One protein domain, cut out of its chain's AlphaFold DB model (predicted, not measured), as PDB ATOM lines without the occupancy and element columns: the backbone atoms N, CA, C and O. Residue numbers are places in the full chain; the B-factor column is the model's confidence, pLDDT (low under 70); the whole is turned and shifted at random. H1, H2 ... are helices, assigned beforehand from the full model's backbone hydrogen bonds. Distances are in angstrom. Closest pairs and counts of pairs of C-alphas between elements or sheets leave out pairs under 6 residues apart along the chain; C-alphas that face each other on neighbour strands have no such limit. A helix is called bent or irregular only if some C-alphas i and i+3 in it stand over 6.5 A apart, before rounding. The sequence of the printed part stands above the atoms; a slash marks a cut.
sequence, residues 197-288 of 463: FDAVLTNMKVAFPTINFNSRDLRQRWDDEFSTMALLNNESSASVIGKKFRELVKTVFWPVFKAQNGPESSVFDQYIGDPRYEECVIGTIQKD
ATOM      1  N   PHE A 197     -21.291 -37.029  25.280       94.00
ATOM      2  CA  PHE A 197     -21.185 -38.226  24.446       94.00
ATOM      3  C   PHE A 197     -19.993 -38.164  23.480       94.00
ATOM      4  O   PHE A 197     -19.190 -39.095  23.438       94.00
ATOM      5  N   ASP A 198     -19.841 -37.071  22.727       93.75
ATOM      6  CA  ASP A 198     -18.796 -36.978  21.700       93.75
ATOM      7  C   ASP A 198     -17.393 -36.858  22.312       93.75
ATOM      8  O   ASP A 198     -16.434 -37.425  21.781       93.75
ATOM      9  N   ALA A 199     -17.269 -36.214  23.478       95.38
ATOM     10  CA  ALA A 199     -16.031 -36.197  24.251       95.38
ATOM     11  C   ALA A 199     -15.662 -37.596  24.782       95.38
ATOM     12  O   ALA A 199     -14.516 -38.023  24.626       95.38
ATOM     13  N   VAL A 200     -16.619 -38.349  25.340       97.44
ATOM     14  CA  VAL A 200     -16.425 -39.753  25.759       97.44
ATOM     15  C   VAL A 200     -16.028 -40.630  24.569       97.44
ATOM     16  O   VAL A 200     -15.041 -41.358  24.637       97.44
ATOM     17  N   LEU A 201     -16.750 -40.532  23.453       96.44
ATOM     18  CA  LEU A 201     -16.496 -41.295  22.234       96.44
ATOM     19  C   LEU A 201     -15.114 -40.987  21.633       96.44
ATOM     20  O   LEU A 201     -14.451 -41.889  21.120       96.44
ATOM     21  N   THR A 202     -14.667 -39.733  21.708       95.88
ATOM     22  CA  THR A 202     -13.330 -39.310  21.269       95.88
ATOM     23  C   THR A 202     -12.244 -39.890  22.175       95.88
ATOM     24  O   THR A 202     -11.285 -40.473  21.673       95.88
ATOM     25  N   ASN A 203     -12.432 -39.837  23.497       96.50
ATOM     26  CA  ASN A 203     -11.538 -40.475  24.469       96.50
ATOM     27  C   ASN A 203     -11.433 -41.994  24.241       96.50
ATOM     28  O   ASN A 203     -10.328 -42.527  24.156       96.50
ATOM     29  N   MET A 204     -12.562 -42.679  24.026       95.69
ATOM     30  CA  MET A 204     -12.597 -44.116  23.722       95.69
ATOM     31  C   MET A 204     -11.870 -44.466  22.416       95.69
ATOM     32  O   MET A 204     -11.106 -45.427  22.388       95.69
ATOM     33  N   LYS A 205     -12.036 -43.671  21.350       95.00
ATOM     34  CA  LYS A 205     -11.318 -43.858  20.072       95.00
ATOM     35  C   LYS A 205      -9.804 -43.640  20.192       95.00
ATOM     36  O   LYS A 205      -9.052 -44.270  19.456       95.00
ATOM     37  N   VAL A 206      -9.359 -42.769  21.102       94.31
ATOM     38  CA  VAL A 206      -7.929 -42.533  21.381       94.31
ATOM     39  C   VAL A 206      -7.335 -43.637  22.262       94.31
ATOM     40  O   VAL A 206      -6.221 -44.082  21.998       94.31
ATOM     41  N   ALA A 207      -8.065 -44.101  23.279       93.25
ATOM     42  CA  ALA A 207      -7.610 -45.153  24.190       93.25
ATOM     43  C   ALA A 207      -7.640 -46.559  23.561       93.25
ATOM     44  O   ALA A 207      -6.784 -47.387  23.870       93.25
ATOM     45  N   PHE A 208      -8.594 -46.824  22.662       93.50
ATOM     46  CA  PHE A 208      -8.816 -48.133  22.038       93.50
ATOM     47  C   PHE A 208      -8.872 -48.033  20.500       93.50
ATOM     48  O   PHE A 208      -9.911 -48.310  19.897       93.50
ATOM     49  N   PRO A 209      -7.766 -47.651  19.830       91.19
ATOM     50  CA  PRO A 209      -7.740 -47.418  18.382       91.19
ATOM     51  C   PRO A 209      -7.941 -48.691  17.536       91.19
ATOM     52  O   PRO A 209      -8.164 -48.596  16.331       91.19
ATOM     53  N   THR A 210      -7.869 -49.878  18.147       89.62
ATOM     54  CA  THR A 210      -8.204 -51.177  17.536       89.62
ATOM     55  C   THR A 210      -9.710 -51.406  17.392       89.62
ATOM     56  O   THR A 210     -10.127 -52.205  16.553       89.62
ATOM     57  N   ILE A 211     -10.539 -50.721  18.186       90.06
ATOM     58  CA  ILE A 211     -11.970 -51.010  18.310       90.06
ATOM     59  C   ILE A 211     -12.796 -50.090  17.406       90.06
ATOM     60  O   ILE A 211     -12.743 -48.862  17.486       90.06
ATOM     61  N   ASN A 212     -13.629 -50.693  16.554       90.62
ATOM     62  CA  ASN A 212     -14.537 -49.954  15.680       90.62
ATOM     63  C   ASN A 212     -15.820 -49.532  16.421       90.62
ATOM     64  O   ASN A 212     -16.768 -50.307  16.559       90.62
ATOM     65  N   PHE A 213     -15.862 -48.279  16.877       93.12
ATOM     66  CA  PHE A 213     -17.017 -47.693  17.560       93.12
ATOM     67  C   PHE A 213     -18.064 -47.145  16.571       93.12
ATOM     68  O   PHE A 213     -17.956 -45.994  16.125       93.12
ATOM     69  N   ASN A 214     -19.124 -47.919  16.278       93.25
ATOM     70  CA  ASN A 214     -20.277 -47.394  15.533       93.25
ATOM     71  C   ASN A 214     -20.937 -46.258  16.328       93.25
ATOM     72  O   ASN A 214     -21.647 -46.464  17.311       93.25
ATOM     73  N   SER A 215     -20.679 -45.037  15.871       91.19
ATOM     74  CA  SER A 215     -20.988 -43.818  16.609       91.19
ATOM     75  C   SER A 215     -22.491 -43.511  16.634       91.19
ATOM     76  O   SER A 215     -22.941 -42.836  17.551       91.19
ATOM     77  N   ARG A 216     -23.281 -44.047  15.687       90.62
ATOM     78  CA  ARG A 216     -24.748 -43.907  15.676       90.62
ATOM     79  C   ARG A 216     -25.405 -44.822  16.710       90.62
ATOM     80  O   ARG A 216     -26.199 -44.353  17.516       90.62
ATOM     81  N   ASP A 217     -25.045 -46.103  16.714       92.06
ATOM     82  CA  ASP A 217     -25.643 -47.094  17.620       92.06
ATOM     83  C   ASP A 217     -25.285 -46.797  19.083       92.06
ATOM     84  O   ASP A 217     -26.115 -46.965  19.975       92.06
ATOM     85  N   LEU A 218     -24.055 -46.329  19.327       93.88
ATOM     86  CA  LEU A 218     -23.614 -45.875  20.647       93.88
ATOM     87  C   LEU A 218     -24.336 -44.599  21.086       93.88
ATOM     88  O   LEU A 218     -24.638 -44.475  22.268       93.88
ATOM     89  N   ARG A 219     -24.654 -43.686  20.157       92.19
ATOM     90  CA  ARG A 219     -25.420 -42.474  20.469       92.19
ATOM     91  C   ARG A 219     -26.856 -42.810  20.863       92.19
ATOM     92  O   ARG A 219     -27.290 -42.366  21.916       92.19
ATOM     93  N   GLN A 220     -27.539 -43.666  20.100       88.88
ATOM     94  CA  GLN A 220     -28.890 -44.122  20.453       88.88
ATOM     95  C   GLN A 220     -28.910 -44.767  21.848       88.88
ATOM     96  O   GLN A 220     -29.694 -44.361  22.694       88.88
ATOM     97  N   ARG A 221     -27.979 -45.694  22.126       91.94
ATOM     98  CA  ARG A 221     -27.839 -46.324  23.453       91.94
ATOM     99  C   ARG A 221     -27.561 -45.314  24.566       91.94
ATOM    100  O   ARG A 221     -28.039 -45.502  25.678       91.94
ATOM    101  N   TRP A 222     -26.772 -44.275  24.287       92.00
ATOM    102  CA  TRP A 222     -26.508 -43.194  25.235       92.00
ATOM    103  C   TRP A 222     -27.783 -42.421  25.562       92.00
ATOM    104  O   TRP A 222     -28.103 -42.289  26.738       92.00
ATOM    105  N   ASP A 223     -28.529 -41.975  24.549       85.31
ATOM    106  CA  ASP A 223     -29.787 -41.247  24.741       85.31
ATOM    107  C   ASP A 223     -30.849 -42.121  25.442       85.31
ATOM    108  O   ASP A 223     -31.529 -41.643  26.353       85.31
ATOM    109  N   ASP A 224     -30.940 -43.409  25.084       85.06
ATOM    110  CA  ASP A 224     -31.829 -44.396  25.711       85.06
ATOM    111  C   ASP A 224     -31.521 -44.544  27.214       85.06
ATOM    112  O   ASP A 224     -32.370 -44.242  28.055       85.06
ATOM    113  N   GLU A 225     -30.298 -44.956  27.571       87.38
ATOM    114  CA  GLU A 225     -29.874 -45.180  28.963       87.38
ATOM    115  C   GLU A 225     -29.963 -43.889  29.791       87.38
ATOM    116  O   GLU A 225     -30.522 -43.882  30.892       87.38
ATOM    117  N   PHE A 226     -29.486 -42.766  29.242       83.62
ATOM    118  CA  PHE A 226     -29.516 -41.458  29.895       83.62
ATOM    119  C   PHE A 226     -30.946 -40.959  30.157       83.62
ATOM    120  O   PHE A 226     -31.191 -40.339  31.191       83.62
ATOM    121  N   SER A 227     -31.922 -41.289  29.300       74.88
ATOM    122  CA  SER A 227     -33.336 -40.953  29.546       74.88
ATOM    123  C   SER A 227     -33.933 -41.677  30.765       74.88
ATOM    124  O   SER A 227     -34.822 -41.144  31.435       74.88
ATOM    125  N   THR A 228     -33.419 -42.866  31.108       74.50
ATOM    126  CA  THR A 228     -33.826 -43.613  32.316       74.50
ATOM    127  C   THR A 228     -33.110 -43.137  33.585       74.50
ATOM    128  O   THR A 228     -33.502 -43.484  34.705       74.50
ATOM    129  N   MET A 229     -32.054 -42.336  33.429       75.25
ATOM    130  CA  MET A 229     -31.066 -42.058  34.462       75.25
ATOM    131  C   MET A 229     -31.587 -41.088  35.530       75.25
ATOM    132  O   MET A 229     -31.548 -39.862  35.396       75.25
ATOM    133  N   ALA A 230     -32.017 -41.644  36.660       65.44
ATOM    134  CA  ALA A 230     -32.353 -40.870  37.847       65.44
ATOM    135  C   ALA A 230     -31.089 -40.260  38.490       65.44
ATOM    136  O   ALA A 230     -30.503 -40.839  39.408       65.44
ATOM    137  N   LEU A 231     -30.688 -39.063  38.044       60.19
ATOM    138  CA  LEU A 231     -29.809 -38.217  38.853       60.19
ATOM    139  C   LEU A 231     -30.549 -37.835  40.138       60.19
ATOM    140  O   LEU A 231     -31.560 -37.128  40.116       60.19
ATOM    141  N   LEU A 232     -30.040 -38.346  41.257       53.44
ATOM    142  CA  LEU A 232     -30.459 -37.965  42.600       53.44
ATOM    143  C   LEU A 232     -30.200 -36.459  42.811       53.44
ATOM    144  O   LEU A 232     -29.325 -35.890  42.165       53.44
ATOM    145  N   ASN A 233     -30.979 -35.835  43.704       52.78
ATOM    146  CA  ASN A 233     -31.074 -34.381  43.946       52.78
ATOM    147  C   ASN A 233     -29.736 -33.599  43.915       52.78
ATOM    148  O   ASN A 233     -28.679 -34.165  44.174       52.78
ATOM    149  N   ASN A 234     -29.809 -32.265  43.778       49.88
ATOM    150  CA  ASN A 234     -28.684 -31.302  43.879       49.88
ATOM    151  C   ASN A 234     -27.758 -31.441  45.117       49.88
ATOM    152  O   ASN A 234     -26.717 -30.794  45.169       49.88
ATOM    153  N   GLU A 235     -28.128 -32.244  46.115       52.41
ATOM    154  CA  GLU A 235     -27.321 -32.583  47.298       52.41
ATOM    155  C   GLU A 235     -26.376 -33.781  47.062       52.41
ATOM    156  O   GLU A 235     -25.538 -34.100  47.907       52.41
ATOM    157  N   SER A 236     -26.492 -34.459  45.916       63.62
ATOM    158  CA  SER A 236     -25.616 -35.561  45.512       63.62
ATOM    159  C   SER A 236     -24.178 -35.073  45.392       63.62
ATOM    160  O   SER A 236     -23.868 -34.215  44.566       63.62
ATOM    161  N   SER A 237     -23.277 -35.648  46.190       75.25
ATOM    162  CA  SER A 237     -21.860 -35.294  46.118       75.25
ATOM    163  C   SER A 237     -21.283 -35.606  44.733       75.25
ATOM    164  O   SER A 237     -21.705 -36.553  44.063       75.25
ATOM    165  N   ALA A 238     -20.266 -34.846  44.319       80.88
ATOM    166  CA  ALA A 238     -19.624 -35.016  43.014       80.88
ATOM    167  C   ALA A 238     -19.156 -36.465  42.752       80.88
ATOM    168  O   ALA A 238     -19.216 -36.936  41.621       80.88
ATOM    169  N   SER A 239     -18.778 -37.207  43.803       82.56
ATOM    170  CA  SER A 239     -18.418 -38.630  43.719       82.56
ATOM    171  C   SER A 239     -19.593 -39.543  43.337       82.56
ATOM    172  O   SER A 239     -19.394 -40.513  42.608       82.56
ATOM    173  N   VAL A 240     -20.821 -39.250  43.785       84.19
ATOM    174  CA  VAL A 240     -22.024 -40.005  43.384       84.19
ATOM    175  C   VAL A 240     -22.335 -39.760  41.908       84.19
ATOM    176  O   VAL A 240     -22.622 -40.708  41.179       84.19
ATOM    177  N   ILE A 241     -22.221 -38.508  41.456       83.62
ATOM    178  CA  ILE A 241     -22.464 -38.130  40.059       83.62
ATOM    179  C   ILE A 241     -21.395 -38.744  39.137       83.62
ATOM    180  O   ILE A 241     -21.756 -39.375  38.149       83.62
ATOM    181  N   GLY A 242     -20.107 -38.672  39.497       86.94
ATOM    182  CA  GLY A 242     -19.012 -39.303  38.741       86.94
ATOM    183  C   GLY A 242     -19.144 -40.829  38.647       86.94
ATOM    184  O   GLY A 242     -19.027 -41.401  37.565       86.94
ATOM    185  N   LYS A 243     -19.522 -41.511  39.741       88.00
ATOM    186  CA  LYS A 243     -19.865 -42.946  39.697       88.00
ATOM    187  C   LYS A 243     -21.007 -43.230  38.721       88.00
ATOM    188  O   LYS A 243     -20.884 -44.131  37.899       88.00
ATOM    189  N   LYS A 244     -22.081 -42.438  38.764       87.75
ATOM    190  CA  LYS A 244     -23.229 -42.583  37.857       87.75
ATOM    191  C   LYS A 244     -22.863 -42.312  36.391       87.75
ATOM    192  O   LYS A 244     -23.325 -43.035  35.515       87.75
ATOM    193  N   PHE A 245     -21.990 -41.345  36.121       91.81
ATOM    194  CA  PHE A 245     -21.410 -41.107  34.797       91.81
ATOM    195  C   PHE A 245     -20.592 -42.313  34.301       91.81
ATOM    196  O   PHE A 245     -20.819 -42.796  33.192       91.81
ATOM    197  N   ARG A 246     -19.697 -42.857  35.132       93.31
ATOM    198  CA  ARG A 246     -18.897 -44.054  34.811       93.31
ATOM    199  C   ARG A 246     -19.766 -45.297  34.582       93.31
ATOM    200  O   ARG A 246     -19.481 -46.068  33.671       93.31
ATOM    201  N   GLU A 247     -20.844 -45.465  35.352       92.81
ATOM    202  CA  GLU A 247     -21.859 -46.505  35.127       92.81
ATOM    203  C   GLU A 247     -22.537 -46.356  33.755       92.81
ATOM    204  O   GLU A 247     -22.584 -47.331  33.010       92.81
ATOM    205  N   LEU A 248     -22.986 -45.149  33.377       93.56
ATOM    206  CA  LEU A 248     -23.582 -44.877  32.057       93.56
ATOM    207  C   LEU A 248     -22.610 -45.218  30.915       93.56
ATOM    208  O   LEU A 248     -22.965 -45.961  29.999       93.56
ATOM    209  N   VAL A 249     -21.365 -44.729  30.987       96.31
ATOM    210  CA  VAL A 249     -20.327 -45.042  29.986       96.31
ATOM    211  C   VAL A 249     -20.098 -46.555  29.910       96.31
ATOM    212  O   VAL A 249     -20.041 -47.109  28.810       96.31
ATOM    213  N   LYS A 250     -20.018 -47.247  31.055       94.88
ATOM    214  CA  LYS A 250     -19.866 -48.703  31.085       94.88
ATOM    215  C   LYS A 250     -21.043 -49.402  30.403       94.88
ATOM    216  O   LYS A 250     -20.796 -50.201  29.506       94.88
ATOM    217  N   THR A 251     -22.293 -49.094  30.746       94.56
ATOM    218  CA  THR A 251     -23.471 -49.740  30.137       94.56
ATOM    219  C   THR A 251     -23.531 -49.538  28.620       94.56
ATOM    220  O   THR A 251     -23.747 -50.499  27.880       94.56
ATOM    221  N   VAL A 252     -23.268 -48.316  28.141       95.62
ATOM    222  CA  VAL A 252     -23.338 -47.973  26.711       95.62
ATOM    223  C   VAL A 252     -22.228 -48.651  25.897       95.62
ATOM    224  O   VAL A 252     -22.504 -49.202  24.829       95.62
ATOM    225  N   PHE A 253     -20.982 -48.642  26.388       95.44
ATOM    226  CA  PHE A 253     -19.815 -49.090  25.615       95.44
ATOM    227  C   PHE A 253     -19.422 -50.561  25.856       95.44
ATOM    228  O   PHE A 253     -18.936 -51.204  24.923       95.44
ATOM    229  N   TRP A 254     -19.668 -51.144  27.039       93.00
ATOM    230  CA  TRP A 254     -19.290 -52.533  27.379       93.00
ATOM    231  C   TRP A 254     -19.714 -53.604  26.355       93.00
ATOM    232  O   TRP A 254     -18.914 -54.509  26.098       93.00
ATOM    233  N   PRO A 255     -20.900 -53.535  25.709       92.50
ATOM    234  CA  PRO A 255     -21.280 -54.496  24.673       92.50
ATOM    235  C   PRO A 255     -20.299 -54.569  23.493       92.50
ATOM    236  O   PRO A 255     -20.163 -55.635  22.898       92.50
ATOM    237  N   VAL A 256     -19.589 -53.477  23.180       92.00
ATOM    238  CA  VAL A 256     -18.565 -53.437  22.119       92.00
ATOM    239  C   VAL A 256     -17.314 -54.210  22.542       92.00
ATOM    240  O   VAL A 256     -16.819 -55.036  21.779       92.00
ATOM    241  N   PHE A 257     -16.836 -53.997  23.771       90.50
ATOM    242  CA  PHE A 257     -15.654 -54.675  24.319       90.50
ATOM    243  C   PHE A 257     -15.903 -56.172  24.523       90.50
ATOM    244  O   PHE A 257     -15.085 -57.002  24.121       90.50
ATOM    245  N   LYS A 258     -17.081 -56.529  25.053       86.88
ATOM    246  CA  LYS A 258     -17.503 -57.923  25.227       86.88
ATOM    247  C   LYS A 258     -17.537 -58.690  23.899       86.88
ATOM    248  O   LYS A 258     -17.230 -59.876  23.885       86.88
ATOM    249  N   ALA A 259     -17.888 -58.034  22.789       84.50
ATOM    250  CA  ALA A 259     -17.952 -58.676  21.475       84.50
ATOM    251  C   ALA A 259     -16.573 -59.073  20.909       84.50
ATOM    252  O   ALA A 259     -16.506 -60.018  20.124       84.50
ATOM    253  N   GLN A 260     -15.483 -58.411  21.320       80.44
ATOM    254  CA  GLN A 260     -14.129 -58.728  20.837       80.44
ATOM    255  C   GLN A 260     -13.548 -60.011  21.457       80.44
ATOM    256  O   GLN A 260     -12.624 -60.595  20.901       80.44
ATOM    257  N   ASN A 261     -14.063 -60.454  22.615       67.88
ATOM    258  CA  ASN A 261     -13.510 -61.560  23.422       67.88
ATOM    259  C   ASN A 261     -12.005 -61.416  23.774       67.88
ATOM    260  O   ASN A 261     -11.353 -62.396  24.137       67.88
ATOM    261  N   GLY A 262     -11.453 -60.202  23.675       74.25
ATOM    262  CA  GLY A 262     -10.043 -59.891  23.913       74.25
ATOM    263  C   GLY A 262      -9.743 -59.315  25.307       74.25
ATOM    264  O   GLY A 262     -10.660 -59.006  26.078       74.25
ATOM    265  N   PRO A 263      -8.450 -59.100  25.632       78.75
ATOM    266  CA  PRO A 263      -8.020 -58.492  26.898       78.75
ATOM    267  C   PRO A 263      -8.515 -57.048  27.067       78.75
ATOM    268  O   PRO A 263      -8.578 -56.542  28.182       78.75
ATOM    269  N   GLU A 264      -8.926 -56.392  25.981       80.12
ATOM    270  CA  GLU A 264      -9.475 -55.031  25.960       80.12
ATOM    271  C   GLU A 264     -10.647 -54.849  26.944       80.12
ATOM    272  O   GLU A 264     -10.811 -53.765  27.498       80.12
ATOM    273  N   SER A 265     -11.412 -55.910  27.242       79.31
ATOM    274  CA  SER A 265     -12.476 -55.869  28.257       79.31
ATOM    275  C   SER A 265     -11.956 -55.597  29.679       79.31
ATOM    276  O   SER A 265     -12.600 -54.865  30.424       79.31
ATOM    277  N   SER A 266     -10.797 -56.131  30.087       82.12
ATOM    278  CA  SER A 266     -10.244 -55.828  31.420       82.12
ATOM    279  C   SER A 266      -9.549 -54.464  31.460       82.12
ATOM    280  O   SER A 266      -9.603 -53.781  32.483       82.12
ATOM    281  N   VAL A 267      -8.965 -54.030  30.338       89.75
ATOM    282  CA  VAL A 267      -8.364 -52.692  30.194       89.75
ATOM    283  C   VAL A 267      -9.435 -51.594  30.232       89.75
ATOM    284  O   VAL A 267      -9.226 -50.564  30.865       89.75
ATOM    285  N   PHE A 268     -10.608 -51.818  29.632       92.69
ATOM    286  CA  PHE A 268     -11.747 -50.892  29.673       92.69
ATOM    287  C   PHE A 268     -12.235 -50.595  31.097       92.69
ATOM    288  O   PHE A 268     -12.438 -49.432  31.449       92.69
ATOM    289  N   ASP A 269     -12.358 -51.625  31.937       89.88
ATOM    290  CA  ASP A 269     -12.766 -51.461  33.337       89.88
ATOM    291  C   ASP A 269     -11.714 -50.719  34.177       89.88
ATOM    292  O   ASP A 269     -12.070 -49.952  35.071       89.88
ATOM    293  N   GLN A 270     -10.423 -50.884  33.866       92.38
ATOM    294  CA  GLN A 270      -9.348 -50.090  34.476       92.38
ATOM    295  C   GLN A 270      -9.361 -48.636  33.981       92.38
ATOM    296  O   GLN A 270      -9.191 -47.717  34.778       92.38
ATOM    297  N   TYR A 271      -9.619 -48.418  32.690       94.44
ATOM    298  CA  TYR A 271      -9.650 -47.100  32.054       94.44
ATOM    299  C   TYR A 271     -10.805 -46.223  32.566       94.44
ATOM    300  O   TYR A 271     -10.574 -45.102  33.011       94.44
ATOM    301  N   ILE A 272     -12.031 -46.761  32.612       94.25
ATOM    302  CA  ILE A 272     -13.178 -46.104  33.273       94.25
ATOM    303  C   ILE A 272     -12.977 -46.033  34.799       94.25
ATOM    304  O   ILE A 272     -13.633 -45.240  35.477       94.25
ATOM    305  N   GLY A 273     -12.062 -46.830  35.357       91.81
ATOM    306  CA  GLY A 273     -11.666 -46.816  36.764       91.81
ATOM    307  C   GLY A 273     -10.691 -45.700  37.169       91.81
ATOM    308  O   GLY A 273     -10.665 -45.350  38.347       91.81
ATOM    309  N   ASP A 274      -9.934 -45.089  36.246       93.06
ATOM    310  CA  ASP A 274      -8.937 -44.052  36.579       93.06
ATOM    311  C   ASP A 274      -9.614 -42.839  37.255       93.06
ATOM    312  O   ASP A 274     -10.585 -42.307  36.705       93.06
ATOM    313  N   PRO A 275      -9.164 -42.361  38.431       88.19
ATOM    314  CA  PRO A 275      -9.724 -41.175  39.088       88.19
ATOM    315  C   PRO A 275      -9.800 -39.916  38.207       88.19
ATOM    316  O   PRO A 275     -10.649 -39.070  38.454       88.19
ATOM    317  N   ARG A 276      -8.971 -39.820  37.161       91.31
ATOM    318  CA  ARG A 276      -8.884 -38.684  36.230       91.31
ATOM    319  C   ARG A 276      -9.766 -38.839  34.985       91.31
ATOM    320  O   ARG A 276      -9.709 -38.004  34.087       91.31
ATOM    321  N   TYR A 277     -10.572 -39.899  34.886       94.19
ATOM    322  CA  TYR A 277     -11.394 -40.163  33.699       94.19
ATOM    323  C   TYR A 277     -12.343 -38.995  33.350       94.19
ATOM    324  O   TYR A 277     -12.404 -38.580  32.191       94.19
ATOM    325  N   GLU A 278     -13.016 -38.385  34.335       94.06
ATOM    326  CA  GLU A 278     -13.815 -37.168  34.123       94.06
ATOM    327  C   GLU A 278     -12.953 -35.967  33.701       94.06
ATOM    328  O   GLU A 278     -13.411 -35.153  32.904       94.06
ATOM    329  N   GLU A 279     -11.713 -35.853  34.187       94.19
ATOM    330  CA  GLU A 279     -10.789 -34.766  33.829       94.19
ATOM    331  C   GLU A 279     -10.373 -34.855  32.353       94.19
ATOM    332  O   GLU A 279     -10.373 -33.843  31.655       94.19
ATOM    333  N   CYS A 280     -10.112 -36.064  31.840       95.44
ATOM    334  CA  CYS A 280      -9.844 -36.304  30.418       95.44
ATOM    335  C   CYS A 280     -11.040 -35.912  29.531       95.44
ATOM    336  O   CYS A 280     -10.871 -35.259  28.496       95.44
ATOM    337  N   VAL A 281     -12.262 -36.255  29.954       96.44
ATOM    338  CA  VAL A 281     -13.499 -35.889  29.243       96.44
ATOM    339  C   VAL A 281     -13.730 -34.372  29.289       96.44
ATOM    340  O   VAL A 281     -13.994 -33.767  28.250       96.44
ATOM    341  N   ILE A 282     -13.545 -33.730  30.448       95.19
ATOM    342  CA  ILE A 282     -13.633 -32.268  30.614       95.19
ATOM    343  C   ILE A 282     -12.597 -31.543  29.748       95.19
ATOM    344  O   ILE A 282     -12.961 -30.620  29.020       95.19
ATOM    345  N   GLY A 283     -11.336 -31.982  29.761       94.50
ATOM    346  CA  GLY A 283     -10.265 -31.408  28.942       94.50
ATOM    347  C   GLY A 283     -10.512 -31.563  27.438       94.50
ATOM    348  O   GLY A 283     -10.129 -30.698  26.652       94.50
ATOM    349  N   THR A 284     -11.223 -32.619  27.033       95.00
ATOM    350  CA  THR A 284     -11.666 -32.812  25.643       95.00
ATOM    351  C   THR A 284     -12.756 -31.806  25.270       95.00
ATOM    352  O   THR A 284     -12.607 -31.100  24.275       95.00
ATOM    353  N   ILE A 285     -13.786 -31.636  26.113       93.38
ATOM    354  CA  ILE A 285     -14.821 -30.602  25.919       93.38
ATOM    355  C   ILE A 285     -14.179 -29.207  25.853       93.38
ATOM    356  O   ILE A 285     -14.452 -28.461  24.920       93.38
ATOM    357  N   GLN A 286     -13.282 -28.864  26.785       91.75
ATOM    358  CA  GLN A 286     -12.574 -27.571  26.840       91.75
ATOM    359  C   GLN A 286     -11.704 -27.275  25.606       91.75
ATOM    360  O   GLN A 286     -11.469 -26.105  25.285       91.75
ATOM    361  N   LYS A 287     -11.208 -28.321  24.936       90.25
ATOM    362  CA  LYS A 287     -10.379 -28.236  23.730       90.25
ATOM    363  C   LYS A 287     -11.217 -28.100  22.458       90.25
ATOM    364  O   LYS A 287     -10.859 -27.305  21.593       90.25
ATOM    365  N   ASP A 288     -12.293 -28.874  22.346       87.69
ATOM    366  CA  ASP A 288     -13.057 -29.013  21.100       87.69
ATOM    367  C   ASP A 288     -14.258 -28.049  21.009       87.69
ATOM    368  O   ASP A 288     -14.831 -27.875  19.931       87.69
TER     369      ASP A 288
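This is residues 197 to 288 of the 463 residues of the protein "DEKNAAC102554" of Brettanomyces naardenensis (UniProt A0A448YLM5). A long, kinked helix, H3, forms the spine of this small all-helix domain, and H2 before it and H4 after it fold back on its second half, touching residues 248 to 258. H1 sits over the hollow between H2, H3 and H4, and H5 crosses H1 on the side away from H2; residues 233 to 239, of which 238 and 239 belong to H3, stick out at one end. The printed part has 92 residues with five named helices, H1 to H5 in chain order, and no named strand. It is compact, with a radius of gyration of the C-alphas of 13.3 A, and only just elongated, with spans of 40 by 26 by 26 A.

H1, residues 197 to 207, and H2, residues 215 to 228, only just touch, with 3 pairs of C-alphas within 8 A; the closest are those of Phe 197 and Arg 219, 7.2 A apart. They run opposite ways at a steep tilt of 52 degrees. H2 forms a helical hairpin with H3, residues 238 to 260, at a steep tilt of 42 degrees. H3 touches H2 with residues 248 to 253 alone, and the closest C-alphas, those of Arg 221 and Val 252, are 5.8 A apart. H3 has a kink of 46 degrees near residue 253 and is irregular there: C-alphas 252 and 255 are 7.1 A apart. H3 and H4, residues 264 to 271, are a second helical hairpin, at a shallow tilt of 12 degrees. H3 touches H4 with residues 250 to 258 alone, closest at the C-alphas of Phe 257 and Ser 265, 5.2 A apart. H5, residues 277 to 288, touches H1 with residues 280 to 285 alone; the closest C-alphas are those of Ala 199 and Val 281, 5.6 A apart. Their lines are only just about perpendicular, at 72 degrees. H1 and H3 are close but not clearly touching, H1 and H4 are near each other, and H2 is apart from H4 and H5. Every O i to N i+4 pair is within hydrogen-bond range in H1 and H5, against 9 of 10 in H2, 15 of 19 in H3 and 3 of 4 in H4.

H1 begins at C-alpha 197, (-21.185, -38.226, 24.446), and is 15.2 A long. H2 measures 20.3 A. H3, the longest, measures 32.9 A from C-alpha 238 at (-19.624, -35.016, 43.014) to C-alpha 260. H4 measures 10.0 A. H5 measures 16.9 A and ends at C-alpha 288, (-13.057, -29.013, 21.100).

The two C-alphas farthest apart, those of Glu 235 and Asn 261, are 40.0 A apart. The printed part has no cut and no long link. Mean pLDDT of the printed part is 87.2; residues 230 to 236 and residue 261 are under 70.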